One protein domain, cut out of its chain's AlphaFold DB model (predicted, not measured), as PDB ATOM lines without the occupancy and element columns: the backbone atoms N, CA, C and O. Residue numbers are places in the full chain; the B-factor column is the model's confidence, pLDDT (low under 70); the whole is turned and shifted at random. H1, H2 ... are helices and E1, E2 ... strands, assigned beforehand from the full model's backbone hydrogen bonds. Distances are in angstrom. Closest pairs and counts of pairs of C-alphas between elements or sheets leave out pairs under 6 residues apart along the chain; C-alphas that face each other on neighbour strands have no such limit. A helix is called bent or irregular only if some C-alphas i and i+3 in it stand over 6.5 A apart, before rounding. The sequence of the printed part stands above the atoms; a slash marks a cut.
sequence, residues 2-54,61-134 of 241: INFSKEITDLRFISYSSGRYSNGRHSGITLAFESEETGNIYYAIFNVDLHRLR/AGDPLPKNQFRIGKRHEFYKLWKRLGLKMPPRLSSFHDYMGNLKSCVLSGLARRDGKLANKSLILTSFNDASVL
ATOM      1  N   ILE A   2     -20.900 -58.990  38.377       53.06
ATOM      2  CA  ILE A   2     -20.413 -57.639  38.679       53.06
ATOM      3  C   ILE A   2     -20.217 -57.579  40.197       53.06
ATOM      4  O   ILE A   2     -21.202 -57.625  40.925       53.06
ATOM      5  N   ASN A   3     -18.967 -57.530  40.661       61.88
ATOM      6  CA  ASN A   3     -18.661 -57.475  42.092       61.88
ATOM      7  C   ASN A   3     -18.808 -56.035  42.593       61.88
ATOM      8  O   ASN A   3     -18.046 -55.153  42.186       61.88
ATOM      9  N   PHE A   4     -19.799 -55.806  43.450       67.44
ATOM     10  CA  PHE A   4     -19.914 -54.594  44.254       67.44
ATOM     11  C   PHE A   4     -19.141 -54.829  45.549       67.44
ATOM     12  O   PHE A   4     -19.275 -55.889  46.154       67.44
ATOM     13  N   SER A   5     -18.263 -53.899  45.905       73.69
ATOM     14  CA  SER A   5     -17.205 -54.134  46.894       73.69
ATOM     15  C   SER A   5     -17.394 -53.366  48.193       73.69
ATOM     16  O   SER A   5     -16.772 -53.727  49.184       73.69
ATOM     17  N   LYS A   6     -18.198 -52.299  48.189       85.12
ATOM     18  CA  LYS A   6     -18.367 -51.425  49.350       85.12
ATOM     19  C   LYS A   6     -19.818 -50.974  49.455       85.12
ATOM     20  O   LYS A   6     -20.385 -50.534  48.460       85.12
ATOM     21  N   GLU A   7     -20.405 -51.090  50.635       91.19
ATOM     22  CA  GLU A   7     -21.675 -50.445  50.959       91.19
ATOM     23  C   GLU A   7     -21.399 -49.026  51.460       91.19
ATOM     24  O   GLU A   7     -20.468 -48.816  52.235       91.19
ATOM     25  N   ILE A   8     -22.162 -48.058  50.959       93.69
ATOM     26  CA  ILE A   8     -22.111 -46.645  51.343       93.69
ATOM     27  C   ILE A   8     -23.488 -46.282  51.887       93.69
ATOM     28  O   ILE A   8     -24.485 -46.625  51.252       93.69
ATOM     29  N   THR A   9     -23.564 -45.618  53.038       93.31
ATOM     30  CA  THR A   9     -24.829 -45.414  53.777       93.31
ATOM     31  C   THR A   9     -25.342 -43.974  53.790       93.31
ATOM     32  O   THR A   9     -26.478 -43.722  54.186       93.31
ATOM     33  N   ASP A  10     -24.504 -43.055  53.332       94.31
ATOM     34  CA  ASP A  10     -24.512 -41.611  53.568       94.31
ATOM     35  C   ASP A  10     -24.417 -40.830  52.243       94.31
ATOM     36  O   ASP A  10     -23.706 -39.835  52.122       94.31
ATOM     37  N   LEU A  11     -25.102 -41.309  51.201       96.25
ATOM     38  CA  LEU A  11     -25.061 -40.705  49.870       96.25
ATOM     39  C   LEU A  11     -26.005 -39.503  49.789       96.25
ATOM     40  O   LEU A  11     -27.232 -39.658  49.798       96.25
ATOM     41  N   ARG A  12     -25.429 -38.317  49.593       96.38
ATOM     42  CA  ARG A  12     -26.147 -37.069  49.346       96.38
ATOM     43  C   ARG A  12     -26.167 -36.728  47.865       96.38
ATOM     44  O   ARG A  12     -25.146 -36.755  47.186       96.38
ATOM     45  N   PHE A  13     -27.341 -36.387  47.346       96.69
ATOM     46  CA  PHE A  13     -27.487 -36.005  45.944       96.69
ATOM     47  C   PHE A  13     -26.867 -34.628  45.653       96.69
ATOM     48  O   PHE A  13     -27.263 -33.631  46.258       96.69
ATOM     49  N   ILE A  14     -25.957 -34.567  44.674       95.94
ATOM     50  CA  ILE A  14     -25.302 -33.324  44.232       95.94
ATOM     51  C   ILE A  14     -26.044 -32.746  43.025       95.94
ATOM     52  O   ILE A  14     -26.565 -31.628  43.040       95.94
ATOM     53  N   SER A  15     -26.058 -33.513  41.937       95.94
ATOM     54  CA  SER A  15     -26.522 -33.065  40.631       95.94
ATOM     55  C   SER A  15     -26.844 -34.249  39.726       95.94
ATOM     56  O   SER A  15     -26.583 -35.413  40.044       95.94
ATOM     57  N   TYR A  16     -27.430 -33.944  38.572       96.38
ATOM     58  CA  TYR A  16     -27.643 -34.925  37.524       96.38
ATOM     59  C   TYR A  16     -27.313 -34.338  36.157       96.38
ATOM     60  O   TYR A  16     -27.421 -33.130  35.934       96.38
ATOM     61  N   SER A  17     -26.952 -35.214  35.229       95.81
ATOM     62  CA  SER A  17     -26.735 -34.866  33.831       95.81
ATOM     63  C   SER A  17     -27.403 -35.885  32.919       95.81
ATOM     64  O   SER A  17     -27.428 -37.086  33.198       95.81
ATOM     65  N   SER A  18     -27.987 -35.408  31.823       95.19
ATOM     66  CA  SER A  18     -28.498 -36.266  30.752       95.19
ATOM     67  C   SER A  18     -27.453 -36.424  29.656       95.19
ATOM     68  O   SER A  18     -26.864 -35.431  29.232       95.19
ATOM     69  N   GLY A  19     -27.280 -37.632  29.128       93.31
ATOM     70  CA  GLY A  19     -26.311 -37.883  28.069       93.31
ATOM     71  C   GLY A  19     -26.607 -39.133  27.257       93.31
ATOM     72  O   GLY A  19     -27.495 -39.930  27.573       93.31
ATOM     73  N   ARG A  20     -25.839 -39.304  26.180       93.00
ATOM     74  CA  ARG A  20     -25.801 -40.560  25.436       93.00
ATOM     75  C   ARG A  20     -24.512 -41.300  25.763       93.00
ATOM     76  O   ARG A  20     -23.426 -40.742  25.675       93.00
ATOM     77  N   TYR A  21     -24.652 -42.567  26.110       90.44
ATOM     78  CA  TYR A  21     -23.584 -43.473  26.499       90.44
ATOM     79  C   TYR A  21     -23.340 -44.492  25.388       90.44
ATOM     80  O   TYR A  21     -24.158 -44.640  24.469       90.44
ATOM     81  N   SER A  22     -22.222 -45.221  25.475       89.19
ATOM     82  CA  SER A  22     -21.819 -46.252  24.501       89.19
ATOM     83  C   SER A  22     -21.832 -45.729  23.058       89.19
ATOM     84  O   SER A  22     -22.606 -46.198  22.226       89.19
ATOM     85  N   ASN A  23     -21.026 -44.697  22.792       89.12
ATOM     86  CA  ASN A  23     -20.900 -44.054  21.477       89.12
ATOM     87  C   ASN A  23     -22.244 -43.597  20.886       89.12
ATOM     88  O   ASN A  23     -22.504 -43.745  19.695       89.12
ATOM     89  N   GLY A  24     -23.138 -43.075  21.729       86.62
ATOM     90  CA  GLY A  24     -24.420 -42.533  21.283       86.62
ATOM     91  C   GLY A  24     -25.580 -43.533  21.233       86.62
ATOM     92  O   GLY A  24     -26.705 -43.115  20.963       86.62
ATOM     93  N   ARG A  25     -25.347 -44.825  21.509       89.31
ATOM     94  CA  ARG A  25     -26.359 -45.889  21.373       89.31
ATOM     95  C   ARG A  25     -27.431 -45.878  22.464       89.31
ATOM     96  O   ARG A  25     -28.562 -46.289  22.212       89.31
ATOM     97  N   HIS A  26     -27.083 -45.453  23.675       91.31
ATOM     98  CA  HIS A  26     -27.978 -45.538  24.827       91.31
ATOM     99  C   HIS A  26     -28.162 -44.174  25.470       91.31
ATOM    100  O   HIS A  26     -27.206 -43.564  25.935       91.31
ATOM    101  N   SER A  27     -29.398 -43.692  25.521       94.31
ATOM    102  CA  SER A  27     -29.757 -42.482  26.249       94.31
ATOM    103  C   SER A  27     -29.923 -42.771  27.740       94.31
ATOM    104  O   SER A  27     -30.540 -43.763  28.137       94.31
ATOM    105  N   GLY A  28     -29.377 -41.896  28.580       95.50
ATOM    106  CA  GLY A  28     -29.425 -42.074  30.021       95.50
ATOM    107  C   GLY A  28     -29.286 -40.779  30.814       95.50
ATOM    108  O   GLY A  28     -28.968 -39.720  30.273       95.50
ATOM    109  N   ILE A  29     -29.524 -40.899  32.114       96.44
ATOM    110  CA  ILE A  29     -29.194 -39.893  33.119       96.44
ATOM    111  C   ILE A  29     -28.130 -40.450  34.052       96.44
ATOM    112  O   ILE A  29     -28.194 -41.619  34.436       96.44
ATOM    113  N   THR A  30     -27.178 -39.609  34.428       96.81
ATOM    114  CA  THR A  30     -26.238 -39.870  35.515       96.81
ATOM    115  C   THR A  30     -26.659 -39.059  36.723       96.81
ATOM    116  O   THR A  30     -26.830 -37.848  36.623       96.81
ATOM    117  N   LEU A  31     -26.838 -39.734  37.852       97.00
ATOM    118  CA  LEU A  31     -27.005 -39.119  39.162       97.00
ATOM    119  C   LEU A  31     -25.645 -39.126  39.855       97.00
ATOM    120  O   LEU A  31     -25.021 -40.187  39.913       97.00
ATOM    121  N   ALA A  32     -25.213 -37.975  40.358       97.06
ATOM    122  CA  ALA A  32     -23.989 -37.831  41.132       97.06
ATOM    123  C   ALA A  32     -24.322 -37.657  42.618       97.06
ATOM    124  O   ALA A  32     -25.209 -36.875  42.981       97.06
ATOM    125  N   PHE A  33     -23.593 -38.383  43.454       96.88
ATOM    126  CA  PHE A  33     -23.735 -38.393  44.899       96.88
ATOM    127  C   PHE A  33     -22.386 -38.150  45.564       96.88
ATOM    128  O   PHE A  33     -21.362 -38.591  45.051       96.88
ATOM    129  N   GLU A  34     -22.404 -37.502  46.715       96.81
ATOM    130  CA  GLU A  34     -21.260 -37.347  47.608       96.81
ATOM    131  C   GLU A  34     -21.502 -38.203  48.851       96.81
ATOM    132  O   GLU A  34     -22.625 -38.237  49.353       96.81
ATOM    133  N   SER A  35     -20.482 -38.912  49.329       95.69
ATOM    134  CA  SER A  35     -20.514 -39.509  50.671       95.69
ATOM    135  C   SER A  35     -20.158 -38.437  51.694       95.69
ATOM    136  O   SER A  35     -19.107 -37.817  51.571       95.69
ATOM    137  N   GLU A  36     -21.004 -38.231  52.698       93.25
ATOM    138  CA  GLU A  36     -20.738 -37.285  53.788       93.25
ATOM    139  C   GLU A  36     -19.551 -37.707  54.677       93.25
ATOM    140  O   GLU A  36     -18.827 -36.856  55.184       93.25
ATOM    141  N   GLU A  37     -19.309 -39.008  54.834       91.88
ATOM    142  CA  GLU A  37     -18.214 -39.581  55.618       91.88
ATOM    143  C   GLU A  37     -16.872 -39.464  54.890       91.88
ATOM    144  O   GLU A  37     -15.871 -39.061  55.479       91.88
ATOM    145  N   THR A  38     -16.825 -39.849  53.608       91.44
ATOM    146  CA  THR A  38     -15.552 -39.930  52.868       91.44
ATOM    147  C   THR A  38     -15.295 -38.714  51.966       91.44
ATOM    148  O   THR A  38     -14.170 -38.526  51.520       91.44
ATOM    149  N   GLY A  39     -16.318 -37.931  51.613       92.94
ATOM    150  CA  GLY A  39     -16.239 -36.876  50.586       92.94
ATOM    151  C   GLY A  39     -16.091 -37.404  49.150       92.94
ATOM    152  O   GLY A  39     -15.934 -36.642  48.201       92.94
ATOM    153  N   ASN A  40     -16.123 -38.726  48.959       94.94
ATOM    154  CA  ASN A  40     -15.956 -39.338  47.644       94.94
ATOM    155  C   ASN A  40     -17.219 -39.191  46.795       94.94
ATOM    156  O   ASN A  40     -18.339 -39.372  47.280       94.94
ATOM    157  N   ILE A  41     -17.017 -38.974  45.494       95.94
ATOM    158  CA  ILE A  41     -18.102 -38.887  44.520       95.94
ATOM    159  C   ILE A  41     -18.435 -40.280  43.979       95.94
ATOM    160  O   ILE A  41     -17.581 -40.996  43.455       95.94
ATOM    161  N   TYR A  42     -19.712 -40.631  44.048       96.69
ATOM    162  CA  TYR A  42     -20.283 -41.844  43.479       96.69
ATOM    163  C   TYR A  42     -21.326 -41.492  42.424       96.69
ATOM    164  O   TYR A  42     -21.950 -40.433  42.467       96.69
ATOM    165  N   TYR A  43     -21.556 -42.391  41.468       96.88
ATOM    166  CA  TYR A  43     -22.523 -42.131  40.403       96.88
ATOM    167  C   TYR A  43     -23.376 -43.342  40.038       96.88
ATOM    168  O   TYR A  43     -22.947 -44.495  40.111       96.88
ATOM    169  N   ALA A  44     -24.602 -43.077  39.593       96.44
ATOM    170  CA  ALA A  44     -25.539 -44.085  39.106       96.44
ATOM    171  C   ALA A  44     -26.096 -43.675  37.740       96.44
ATOM    172  O   ALA A  44     -26.522 -42.537  37.558       96.44
ATOM    173  N   ILE A  45     -26.116 -44.605  36.781       96.00
ATOM    174  CA  ILE A  45     -26.565 -44.332  35.406       96.00
ATOM    175  C   ILE A  45     -27.865 -45.080  35.136       96.00
ATOM    176  O   ILE A  45     -27.905 -46.307  35.243       96.00
ATOM    177  N   PHE A  46     -28.906 -44.368  34.713       96.19
ATOM    178  CA  PHE A  46     -30.210 -44.938  34.385       96.19
ATOM    179  C   PHE A  46     -30.592 -44.674  32.938       96.19
ATOM    180  O   PHE A  46     -30.441 -43.562  32.444       96.19
ATOM    181  N   ASN A  47     -31.170 -45.678  32.283       95.44
ATOM    182  CA  ASN A  47     -31.705 -45.520  30.933       95.44
ATOM    183  C   ASN A  47     -32.962 -44.645  30.958       95.44
ATOM    184  O   ASN A  47     -33.874 -44.896  31.754       95.44
ATOM    185  N   VAL A  48     -33.039 -43.673  30.050       95.00
ATOM    186  CA  VAL A  48     -34.181 -42.759  29.860       95.00
ATOM    187  C   VAL A  48     -34.328 -42.397  28.385       95.00
ATOM    188  O   VAL A  48     -33.409 -42.627  27.603       95.00
ATOM    189  N   ASP A  49     -35.439 -41.768  28.012       94.56
ATOM    190  CA  ASP A  49     -35.632 -41.231  26.666       94.56
ATOM    191  C   ASP A  49     -35.272 -39.740  26.621       94.56
ATOM    192  O   ASP A  49     -35.837 -38.929  27.357       94.56
ATOM    193  N   LEU A  50     -34.366 -39.368  25.714       95.00
ATOM    194  CA  LEU A  50     -33.931 -37.977  25.498       95.00
ATOM    195  C   LEU A  50     -34.560 -37.339  24.253       95.00
ATOM    196  O   LEU A  50     -34.105 -36.299  23.788       95.00
ATOM    197  N   HIS A  51     -35.600 -37.965  23.701       93.44
ATOM    198  CA  HIS A  51     -36.236 -37.552  22.453       93.44
ATOM    199  C   HIS A  51     -37.700 -37.148  22.651       93.44
ATOM    200  O   HIS A  51     -38.436 -37.681  23.499       93.44
ATOM    201  N   ARG A  52     -38.149 -36.211  21.814       92.81
ATOM    202  CA  ARG A  52     -39.548 -35.779  21.738       92.81
ATOM    203  C   ARG A  52     -40.416 -36.894  21.154       92.81
ATOM    204  O   ARG A  52     -40.085 -37.459  20.121       92.81
ATOM    205  N   LEU A  53     -41.558 -37.189  21.784       89.94
ATOM    206  CA  LEU A  53     -42.521 -38.165  21.236       89.94
ATOM    207  C   LEU A  53     -43.386 -37.585  20.119       89.94
ATOM    208  O   LEU A  53     -43.925 -38.320  19.304       89.94
ATOM    209  N   ARG A  54     -43.631 -36.276  20.176       89.75
ATOM    210  CA  ARG A  54     -44.628 -35.594  19.358       89.75
ATOM    211  C   ARG A  54     -43.979 -34.430  18.644       89.75
ATOM    212  O   ARG A  54     -43.181 -33.710  19.246       89.75
ATOM    213  N   ALA A  61     -41.058 -34.883  16.155       93.81
ATOM    214  CA  ALA A  61     -40.876 -36.104  16.933       93.81
ATOM    215  C   ALA A  61     -39.511 -36.728  16.596       93.81
ATOM    216  O   ALA A  61     -39.120 -36.779  15.435       93.81
ATOM    217  N   GLY A  62     -38.794 -37.206  17.609       92.19
ATOM    218  CA  GLY A  62     -37.422 -37.692  17.463       92.19
ATOM    219  C   GLY A  62     -36.352 -36.618  17.663       92.19
ATOM    220  O   GLY A  62     -35.210 -36.978  17.936       92.19
ATOM    221  N   ASP A  63     -36.697 -35.328  17.653       92.56
ATOM    222  CA  ASP A  63     -35.731 -34.281  17.995       92.56
ATOM    223  C   ASP A  63     -35.287 -34.398  19.463       92.56
ATOM    224  O   ASP A  63     -36.065 -34.861  20.316       92.56
ATOM    225  N   PRO A  64     -34.047 -33.990  19.786       92.81
ATOM    226  CA  PRO A  64     -33.554 -34.015  21.153       92.81
ATOM    227  C   PRO A  64     -34.390 -33.108  22.064       92.81
ATOM    228  O   PRO A  64     -34.881 -32.039  21.680       92.81
ATOM    229  N   LEU A  65     -34.562 -33.557  23.302       93.38
ATOM    230  CA  LEU A  65     -35.070 -32.722  24.378       93.38
ATOM    231  C   LEU A  65     -34.017 -31.679  24.780       93.38
ATOM    232  O   LEU A  65     -32.824 -31.882  24.543       93.38
ATOM    233  N   PRO A  66     -34.446 -30.563  25.396       92.31
ATOM    234  CA  PRO A  66     -33.526 -29.610  26.001       92.31
ATOM    235  C   PRO A  66     -32.574 -30.287  26.991       92.31
ATOM    236  O   PRO A  66     -32.866 -31.355  27.535       92.31
ATOM    237  N   LYS A  67     -31.440 -29.634  27.257       91.00
ATOM    238  CA  LYS A  67     -30.433 -30.119  28.205       91.00
ATOM    239  C   LYS A  67     -31.078 -30.474  29.550       91.00
ATOM    240  O   LYS A  67     -31.903 -29.719  30.058       91.00
ATOM    241  N   ASN A  68     -30.694 -31.621  30.112       91.12
ATOM    242  CA  ASN A  68     -31.190 -32.157  31.384       91.12
ATOM    243  C   ASN A  68     -32.699 -32.455  31.429       91.12
ATOM    244  O   ASN A  68     -33.215 -32.832  32.477       91.12
ATOM    245  N   GLN A  69     -33.412 -32.386  30.305       94.44
ATOM    246  CA  GLN A  69     -34.771 -32.903  30.215       94.44
ATOM    247  C   GLN A  69     -34.764 -34.331  29.690       94.44
ATOM    248  O   GLN A  69     -34.052 -34.691  28.754       94.44
ATOM    249  N   PHE A  70     -35.607 -35.156  30.297       95.25
ATOM    250  CA  PHE A  70     -35.736 -36.561  29.953       95.25
ATOM    251  C   PHE A  70     -37.162 -37.034  30.178       95.25
ATOM    252  O   PHE A  70     -37.961 -36.428  30.897       95.25
ATOM    253  N   ARG A  71     -37.483 -38.152  29.542       94.19
ATOM    254  CA  ARG A  71     -38.763 -38.833  29.669       94.19
ATOM    255  C   ARG A  71     -38.532 -40.246  30.166       94.19
ATOM    256  O   ARG A  71     -37.540 -40.893  29.837       94.19
ATOM    257  N   ILE A  72     -39.468 -40.709  30.979       94.50
ATOM    258  CA  ILE A  72     -39.408 -42.019  31.615       94.50
ATOM    259  C   ILE A  72     -40.705 -42.769  31.349       94.50
ATOM    260  O   ILE A  72     -41.794 -42.206  31.395       94.50
ATOM    261  N   GLY A  73     -40.598 -44.068  31.105       93.19
ATOM    262  CA  GLY A  73     -41.716 -45.003  31.186       93.19
ATOM    263  C   GLY A  73     -41.759 -45.753  32.522       93.19
ATOM    264  O   GLY A  73     -40.749 -45.914  33.205       93.19
ATOM    265  N   LYS A  74     -42.916 -46.338  32.852       92.06
ATOM    266  CA  LYS A  74     -43.110 -47.145  34.078       92.06
ATOM    267  C   LYS A  74     -42.168 -48.358  34.192       92.06
ATOM    268  O   LYS A  74     -41.986 -48.906  35.275       92.06
ATOM    269  N   ARG A  75     -41.598 -48.810  33.069       92.25
ATOM    270  CA  ARG A  75     -40.678 -49.957  33.009       92.25
ATOM    271  C   ARG A  75     -39.227 -49.591  33.329       92.25
ATOM    272  O   ARG A  75     -38.445 -50.497  33.604       92.25
ATOM    273  N   HIS A  76     -38.868 -48.307  33.297       94.12
ATOM    274  CA  HIS A  76     -37.491 -47.875  33.523       94.12
ATOM    275  C   HIS A  76     -37.081 -48.103  34.974       94.12
ATOM    276  O   HIS A  76     -37.872 -47.918  35.899       94.12
ATOM    277  N   GLU A  77     -35.812 -48.443  35.181       94.44
ATOM    278  CA  GLU A  77     -35.267 -48.631  36.527       94.44
ATOM    279  C   GLU A  77     -35.310 -47.342  37.350       94.44
ATOM    280  O   GLU A  77     -35.554 -47.410  38.547       94.44
ATOM    281  N   PHE A  78     -35.188 -46.168  36.722       95.44
ATOM    282  CA  PHE A  78     -35.320 -44.899  37.438       95.44
ATOM    283  C   PHE A  78     -36.730 -44.684  38.010       95.44
ATOM    284  O   PHE A  78     -36.879 -44.232  39.139       95.44
ATOM    285  N   TYR A  79     -37.779 -45.081  37.280       94.94
ATOM    286  CA  TYR A  79     -39.148 -45.035  37.806       94.94
ATOM    287  C   TYR A  79     -39.309 -45.942  39.034       94.94
ATOM    288  O   TYR A  79     -39.958 -45.579  40.013       94.94
ATOM    289  N   LYS A  80     -38.698 -47.132  38.990       93.69
ATOM    290  CA  LYS A  80     -38.708 -48.077  40.112       93.69
ATOM    291  C   LYS A  80     -37.904 -47.549  41.296       93.69
ATOM    292  O   LYS A  80     -38.350 -47.720  42.424       93.69
ATOM    293  N   LEU A  81     -36.764 -46.901  41.046       94.44
ATOM    294  CA  LEU A  81     -35.991 -46.204  42.073       94.44
ATOM    295  C   LEU A  81     -36.865 -45.157  42.761       94.44
ATOM    296  O   LEU A  81     -37.030 -45.228  43.969       94.44
ATOM    297  N   TRP A  82     -37.492 -44.258  42.000       94.44
ATOM    298  CA  TRP A  82     -38.344 -43.201  42.555       94.44
ATOM    299  C   TRP A  82     -39.433 -43.752  43.480       94.44
ATOM    300  O   TRP A  82     -39.648 -43.243  44.575       94.44
ATOM    301  N   LYS A  83     -40.066 -44.857  43.066       91.44
ATOM    302  CA  LYS A  83     -41.050 -45.573  43.885       91.44
ATOM    303  C   LYS A  83     -40.467 -46.183  45.151       91.44
ATOM    304  O   LYS A  83     -41.111 -46.130  46.187       91.44
ATOM    305  N   ARG A  84     -39.282 -46.788  45.072       89.81
ATOM    306  CA  ARG A  84     -38.603 -47.360  46.244       89.81
ATOM    307  C   ARG A  84     -38.245 -46.300  47.273       89.81
ATOM    308  O   ARG A  84     -38.253 -46.602  48.455       89.81
ATOM    309  N   LEU A  85     -37.936 -45.090  46.814       90.06
ATOM    310  CA  LEU A  85     -37.679 -43.949  47.686       90.06
ATOM    311  C   LEU A  85     -38.962 -43.373  48.305       90.06
ATOM    312  O   LEU A  85     -38.870 -42.492  49.146       90.06
ATOM    313  N   GLY A  86     -40.151 -43.827  47.888       88.50
ATOM    314  CA  GLY A  86     -41.418 -43.309  48.410       88.50
ATOM    315  C   GLY A  86     -41.659 -41.834  48.081       88.50
ATOM    316  O   GLY A  86     -42.409 -41.166  48.784       88.50
ATOM    317  N   LEU A  87     -41.013 -41.302  47.040       90.50
ATOM    318  CA  LEU A  87     -41.135 -39.898  46.654       90.50
ATOM    319  C   LEU A  87     -42.454 -39.632  45.926       90.50
ATOM    320  O   LEU A  87     -42.893 -40.456  45.116       90.50
ATOM    321  N   LYS A  88     -43.013 -38.432  46.127       90.69
ATOM    322  CA  LYS A  88     -44.199 -37.949  45.410       90.69
ATOM    323  C   LYS A  88     -44.030 -38.143  43.916       90.69
ATOM    324  O   LYS A  88     -43.055 -37.683  43.309       90.69
ATOM    325  N   MET A  89     -44.987 -38.846  43.322       91.69
ATOM    326  CA  MET A  89     -44.950 -39.133  41.900       91.69
ATOM    327  C   MET A  89     -45.340 -37.884  41.095       91.69
ATOM    328  O   MET A  89     -46.396 -37.300  41.348       91.69
ATOM    329  N   PRO A  90     -44.550 -37.477  40.083       92.19
ATOM    330  CA  PRO A  90     -44.961 -36.408  39.183       92.19
ATOM    331  C   PRO A  90     -46.289 -36.759  38.485       92.19
ATOM    332  O   PRO A  90     -46.449 -37.900  38.035       92.19
ATOM    333  N   PRO A  91     -47.208 -35.794  38.274       90.44
ATOM    334  CA  PRO A  91     -48.477 -36.039  37.580       90.44
ATOM    335  C   PRO A  91     -48.296 -36.597  36.161       90.44
ATOM    336  O   PRO A  91     -49.160 -37.289  35.623       90.44
ATOM    337  N   ARG A  92     -47.163 -36.275  35.524       91.94
ATOM    338  CA  ARG A  92     -46.808 -36.707  34.171       91.94
ATOM    339  C   ARG A  92     -45.400 -37.282  34.160       91.94
ATOM    340  O   ARG A  92     -44.462 -36.658  34.640       91.94
ATOM    341  N   LEU A  93     -45.224 -38.417  33.485       90.81
ATOM    342  CA  LEU A  93     -43.918 -39.082  33.391       90.81
ATOM    343  C   LEU A  93     -42.866 -38.305  32.568       90.81
ATOM    344  O   LEU A  93     -41.689 -38.653  32.566       90.81
ATOM    345  N   SER A  94     -43.271 -37.269  31.832       89.25
ATOM    346  CA  SER A  94     -42.350 -36.358  31.142       89.25
ATOM    347  C   SER A  94     -41.828 -35.222  32.030       89.25
ATOM    348  O   SER A  94     -40.917 -34.515  31.617       89.25
ATOM    349  N   SER A  95     -42.399 -35.039  33.222       91.88
ATOM    350  CA  SER A  95     -42.089 -33.934  34.141       91.88
ATOM    351  C   SER A  95     -41.184 -34.357  35.298       91.88
ATOM    352  O   SER A  95     -41.041 -33.630  36.266       91.88
ATOM    353  N   PHE A  96     -40.546 -35.531  35.227       94.06
ATOM    354  CA  PHE A  96     -39.634 -35.981  36.289       94.06
ATOM    355  C   PHE A  96     -38.453 -35.036  36.520       94.06
ATOM    356  O   PHE A  96     -37.979 -34.937  37.647       94.06
ATOM    357  N   HIS A  97     -37.997 -34.335  35.481       93.06
ATOM    358  CA  HIS A  97     -36.891 -33.384  35.588       93.06
ATOM    359  C   HIS A  97     -37.191 -32.233  36.565       93.06
ATOM    360  O   HIS A  97     -36.285 -31.814  37.282       93.06
ATOM    361  N   ASP A  98     -38.454 -31.801  36.667       94.00
ATOM    362  CA  ASP A  98     -38.900 -30.763  37.612       94.00
ATOM    363  C   ASP A  98     -38.822 -31.240  39.072       94.00
ATOM    364  O   ASP A  98     -38.601 -30.455  39.989       94.00
ATOM    365  N   TYR A  99     -38.960 -32.549  39.294       93.94
ATOM    366  CA  TYR A  99     -39.008 -33.157  40.625       93.94
ATOM    367  C   TYR A  99     -37.639 -33.621  41.125       93.94
ATOM    368  O   TYR A  99     -37.519 -34.021  42.280       93.94
ATOM    369  N   MET A 100     -36.586 -33.537  40.303       94.62
ATOM    370  CA  MET A 100     -35.226 -33.957  40.672       94.62
ATOM    371  C   MET A 100     -34.696 -33.262  41.933       94.62
ATOM    372  O   MET A 100     -33.871 -33.835  42.640       94.62
ATOM    373  N   GLY A 101     -35.195 -32.061  42.244       92.81
ATOM    374  CA  GLY A 101     -34.866 -31.340  43.475       92.81
ATOM    375  C   GLY A 101     -35.212 -32.110  44.752       92.81
ATOM    376  O   GLY A 101     -34.487 -31.986  45.734       92.81
ATOM    377  N   ASN A 102     -36.228 -32.978  44.721       93.00
ATOM    378  CA  ASN A 102     -36.663 -33.766  45.879       93.00
ATOM    379  C   ASN A 102     -35.582 -34.737  46.376       93.00
ATOM    380  O   ASN A 102     -35.551 -35.078  47.557       93.00
ATOM    381  N   LEU A 103     -34.665 -35.152  45.494       93.00
ATOM    382  CA  LEU A 103     -33.544 -36.015  45.866       93.00
ATOM    383  C   LEU A 103     -32.551 -35.316  46.804       93.00
ATOM    384  O   LEU A 103     -31.873 -36.001  47.559       93.00
ATOM    385  N   LYS A 104     -32.481 -33.976  46.799       92.88
ATOM    386  CA  LYS A 104     -31.594 -33.216  47.701       92.88
ATOM    387  C   LYS A 104     -31.984 -33.356  49.170       92.88
ATOM    388  O   LYS A 104     -31.131 -33.205  50.038       92.88
ATOM    389  N   SER A 105     -33.258 -33.628  49.436       90.94
ATOM    390  CA  SER A 105     -33.785 -33.828  50.785       90.94
ATOM    391  C   SER A 105     -33.627 -35.269  51.274       90.94
ATOM    392  O   SER A 105     -34.056 -35.560  52.384       90.94
ATOM    393  N   CYS A 106     -33.058 -36.170  50.469       92.06
ATOM    394  CA  CYS A 106     -32.905 -37.588  50.787       92.06
ATOM    395  C   CYS A 106     -31.440 -37.933  51.067       92.06
ATOM    396  O   CYS A 106     -30.549 -37.481  50.348       92.06
ATOM    397  N   VAL A 107     -31.219 -38.816  52.037       94.12
ATOM    398  CA  VAL A 107     -29.948 -39.518  52.244       94.12
ATOM    399  C   VAL A 107     -30.150 -40.963  51.822       94.12
ATOM    400  O   VAL A 107     -31.087 -41.626  52.279       94.12
ATOM    401  N   LEU A 108     -29.309 -41.444  50.911       94.62
ATOM    402  CA  LEU A 108     -29.436 -42.773  50.323       94.62
ATOM    403  C   LEU A 108     -28.306 -43.695  50.775       94.62
ATOM    404  O   LEU A 108     -27.207 -43.245  51.086       94.62
ATOM    405  N   SER A 109     -28.547 -45.000  50.709       93.81
ATOM    406  CA  SER A 109     -27.497 -46.011  50.794       93.81
ATOM    407  C   SER A 109     -27.455 -46.873  49.540       93.81
ATOM    408  O   SER A 109     -28.436 -46.988  48.798       93.81
ATOM    409  N   GLY A 110     -26.298 -47.464  49.254       93.88
ATOM    410  CA  GLY A 110     -26.127 -48.333  48.105       93.88
ATOM    411  C   GLY A 110     -24.768 -49.017  48.038       93.88
ATOM    412  O   GLY A 110     -23.795 -48.624  48.671       93.88
ATOM    413  N   LEU A 111     -24.707 -50.050  47.204       93.69
ATOM    414  CA  LEU A 111     -23.501 -50.806  46.924       93.69
ATOM    415  C   LEU A 111     -22.723 -50.141  45.786       93.69
ATOM    416  O   LEU A 111     -23.212 -50.024  44.659       93.69
ATOM    417  N   ALA A 112     -21.492 -49.745  46.075       93.50
ATOM    418  CA  ALA A 112     -20.541 -49.180  45.138       93.50
ATOM    419  C   ALA A 112     -19.562 -50.242  44.618       93.50
ATOM    420  O   ALA A 112     -19.149 -51.184  45.307       93.50
ATOM    421  N   ARG A 113     -19.166 -50.073  43.360       92.31
ATOM    422  CA  ARG A 113     -18.020 -50.752  42.753       92.31
ATOM    423  C   ARG A 113     -16.744 -49.951  43.009       92.31
ATOM    424  O   ARG A 113     -16.789 -48.786  43.391       92.31
ATOM    425  N   ARG A 114     -15.599 -50.571  42.713       87.38
ATOM    426  CA  ARG A 114     -14.277 -49.923  42.777       87.38
ATOM    427  C   ARG A 114     -14.144 -48.676  41.889       87.38
ATOM    428  O   ARG A 114     -13.322 -47.828  42.191       87.38
ATOM    429  N   ASP A 115     -14.939 -48.565  40.825       89.38
ATOM    430  CA  ASP A 115     -14.949 -47.428  39.889       89.38
ATOM    431  C   ASP A 115     -15.890 -46.284  40.320       89.38
ATOM    432  O   ASP A 115     -16.186 -45.405  39.515       89.38
ATOM    433  N   GLY A 116     -16.427 -46.318  41.547       91.50
ATOM    434  CA  GLY A 116     -17.389 -45.326  42.046       91.50
ATOM    435  C   GLY A 116     -18.811 -45.499  41.498       91.50
ATOM    436  O   GLY A 116     -19.722 -44.764  41.883       91.50
ATOM    437  N   LYS A 117     -19.046 -46.492  40.629       94.75
ATOM    438  CA  LYS A 117     -20.376 -46.766  40.082       94.75
ATOM    439  C   LYS A 117     -21.241 -47.518  41.087       94.75
ATOM    440  O   LYS A 117     -20.901 -48.622  41.522       94.75
ATOM    441  N   LEU A 118     -22.409 -46.964  41.375       94.88
ATOM    442  CA  LEU A 118     -23.406 -47.548  42.263       94.88
ATOM    443  C   LEU A 118     -24.249 -48.599  41.536       94.88
ATOM    444  O   LEU A 118     -24.563 -48.479  40.345       94.88
ATOM    445  N   ALA A 119     -24.658 -49.641  42.259       93.19
ATOM    446  CA  ALA A 119     -25.655 -50.576  41.768       93.19
ATOM    447  C   ALA A 119     -27.026 -49.889  41.774       93.19
ATOM    448  O   ALA A 119     -27.606 -49.623  42.821       93.19
ATOM    449  N   ASN A 120     -27.611 -49.669  40.597       92.31
ATOM    450  CA  ASN A 120     -28.921 -49.015  40.479       92.31
ATOM    451  C   ASN A 120     -30.003 -49.636  41.383       92.31
ATOM    452  O   ASN A 120     -30.866 -48.938  41.904       92.31
ATOM    453  N   LYS A 121     -29.955 -50.963  41.566       91.62
ATOM    454  CA  LYS A 121     -30.922 -51.717  42.370       91.62
ATOM    455  C   LYS A 121     -30.592 -51.763  43.861       91.62
ATOM    456  O   LYS A 121     -31.449 -52.204  44.621       91.62
ATOM    457  N   SER A 122     -29.420 -51.326  44.307       91.19
ATOM    458  CA  SER A 122     -29.115 -51.254  45.740       91.19
ATOM    459  C   SER A 122     -29.522 -49.925  46.371       91.19
ATOM    460  O   SER A 122     -29.556 -49.853  47.583       91.19
ATOM    461  N   LEU A 123     -29.840 -48.895  45.575       93.44
ATOM    462  CA  LEU A 123     -30.130 -47.548  46.081       93.44
ATOM    463  C   LEU A 123     -31.428 -47.464  46.892       93.44
ATOM    464  O   LEU A 123     -32.522 -47.494  46.319       93.44
ATOM    465  N   ILE A 124     -31.327 -47.368  48.209       92.19
ATOM    466  CA  ILE A 124     -32.473 -47.281  49.120       92.19
ATOM    467  C   ILE A 124     -32.431 -45.971  49.906       92.19
ATOM    468  O   ILE A 124     -31.384 -45.339  50.008       92.19
ATOM    469  N   LEU A 125     -33.589 -45.546  50.412       93.00
ATOM    470  CA  LEU A 125     -33.695 -44.372  51.271       93.00
ATOM    471  C   LEU A 125     -33.245 -44.746  52.689       93.00
ATOM    472  O   LEU A 125     -33.791 -45.689  53.259       93.00
ATOM    473  N   THR A 126     -32.287 -44.006  53.242       89.56
ATOM    474  CA  THR A 126     -31.831 -44.151  54.633       89.56
ATOM    475  C   THR A 126     -32.578 -43.180  55.540       89.56
ATOM    476  O   THR A 126     -33.166 -43.576  56.544       89.56
ATOM    477  N   SER A 127     -32.582 -41.899  55.175       88.06
ATOM    478  CA  SER A 127     -33.258 -40.832  55.912       88.06
ATOM    479  C   SER A 127     -33.673 -39.707  54.964       88.06
ATOM    480  O   SER A 127     -33.289 -39.675  53.791       88.06
ATOM    481  N   PHE A 128     -34.502 -38.788  55.450       87.81
ATOM    482  CA  PHE A 128     -34.955 -37.629  54.692       87.81
ATOM    483  C   PHE A 128     -35.076 -36.414  55.613       87.81
ATOM    484  O   PHE A 128     -35.433 -36.542  56.782       87.81
ATOM    485  N   ASN A 129     -34.802 -35.234  55.068       85.50
ATOM    486  CA  ASN A 129     -34.841 -33.966  55.798       85.50
ATOM    487  C   ASN A 129     -36.204 -33.273  55.702       85.50
ATOM    488  O   ASN A 129     -36.568 -32.498  56.578       85.50
ATOM    489  N   ASP A 130     -36.959 -33.540  54.635       83.88
ATOM    490  CA  ASP A 130     -38.249 -32.904  54.375       83.88
ATOM    491  C   ASP A 130     -39.305 -33.966  54.058       83.88
ATOM    492  O   ASP A 130     -39.249 -34.616  53.018       83.88
ATOM    493  N   ALA A 131     -40.280 -34.141  54.951       81.00
ATOM    494  CA  ALA A 131     -41.378 -35.091  54.769       81.00
ATOM    495  C   ALA A 131     -42.300 -34.718  53.594       81.00
ATOM    496  O   ALA A 131     -43.006 -35.574  53.062       81.00
ATOM    497  N   SER A 132     -42.300 -33.452  53.161       82.81
ATOM    498  CA  SER A 132     -43.174 -32.959  52.096       82.81
ATOM    499  C   SER A 132     -42.868 -33.584  50.734       82.81
ATOM    500  O   SER A 132     -43.728 -33.559  49.851       82.81
ATOM    501  N   VAL A 133     -41.684 -34.169  50.553       84.56
ATOM    502  CA  VAL A 133     -41.281 -34.831  49.305       84.56
ATOM    503  C   VAL A 133     -41.779 -36.273  49.206       84.56
ATOM    504  O   VAL A 133     -41.758 -36.836  48.109       84.56
ATOM    505  N   LEU A 134     -42.241 -36.860  50.315       84.44
ATOM    506  CA  LEU A 134     -42.736 -38.231  50.377       84.44
ATOM    507  C   LEU A 134     -44.208 -38.316  49.976       84.44
ATOM    508  O   LEU A 134     -45.011 -37.421  50.249       84.44
TER     509      LEU A 134
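This is residues 2 to 54 and 61 to 134 of the 241 residues of an uncharacterized protein of Flavobacteriales bacterium (UniProt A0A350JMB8). A strongly twisted, sharply bent sheet of five strands makes two wings that share the bent strand E1: the long wing is E1, E2 and E3, and the shorter one is E4 and E5 beside the first residues of E1. Two short helices pack on this sheet, H2 by E1 and H1 between the edge strands E3 and E5. The printed part has 127 residues, with five named strands and two named helices in the order E1 E2 E3 H1 H2 E4 E5; the sheet runs E3 E2 E1 E4 E5, antiparallel throughout. The class is mixed, helices and strands, with 63 residues in named elements, under half. The whole is compact, with a radius of gyration of the C-alphas of 14.5 A and spans of 44 by 37 by 22 A.

Find C-alpha 6 at (-18.367, -51.425, 49.350); from there E1, residues 6 to 21, bends by 113 degrees at residue 10 and ends 24.8 A away at Tyr 21. E2, residues 26 to 35, covers 27.6 A, and E3, residues 41 to 47, covers 20.3 A. Look next at E4, residues 106 to 112, 17.9 A, and E5, residues 124 to 128, 11.4 A, which ends with C-alpha 128 at (-34.955, -37.629, 54.692). H1 holds residues 77 to 84, 10.4 A, and H2 residues 96 to 105, 15.8 A. H2 is irregular, with C-alphas 98 and 101 7.1 A apart.

Start at E1, E2 and E3, a meander, each strand the antiparallel neighbour of the one before. Between E1 and E2, a hairpin, N 21 and O 26 are 2.7 A apart; in the hairpin of E2 and E3, N 31 and O 44 are 2.8 A apart. On the other side of E1, N 8 and O 110 of E4 are 2.9 A apart. E4 and E5 form a hairpin, with N 107 and O 127 at 2.8 A. These pairs are within hydrogen-bond range. E5 is apart from E2 and E3. H2 is on the sheet, and its closest C-alphas to E1 are those of Lys 104 and Phe 13, 5.3 A. H1 is on the sheet at the sheet's level, with a height of 0.2 A; C-alphas 78 and 46 of E3 are its closest pair there, 6.0 A, and C-alphas 84 and 124 its closest to E5, 6.8 A. H1 and H2 are near each other, with 5 pairs of C-alphas within 10 A. In H1 every O i to N i+4 pair is within hydrogen-bond range; in H2 1 of 6 is, beside 6 of 7 O i to N i+3 pairs.

The C-alphas farthest apart are those of Glu 37 and Arg 54, 45.0 A. Residues 55 to 60 are not printed, and C-alphas 54 and 61 stand 4.5 A apart across this cut, in the link from E3 to H1. The links from H1 to H2 and from E4 to E5 are long. Low confidence, under 70, falls on residues 2 to 4.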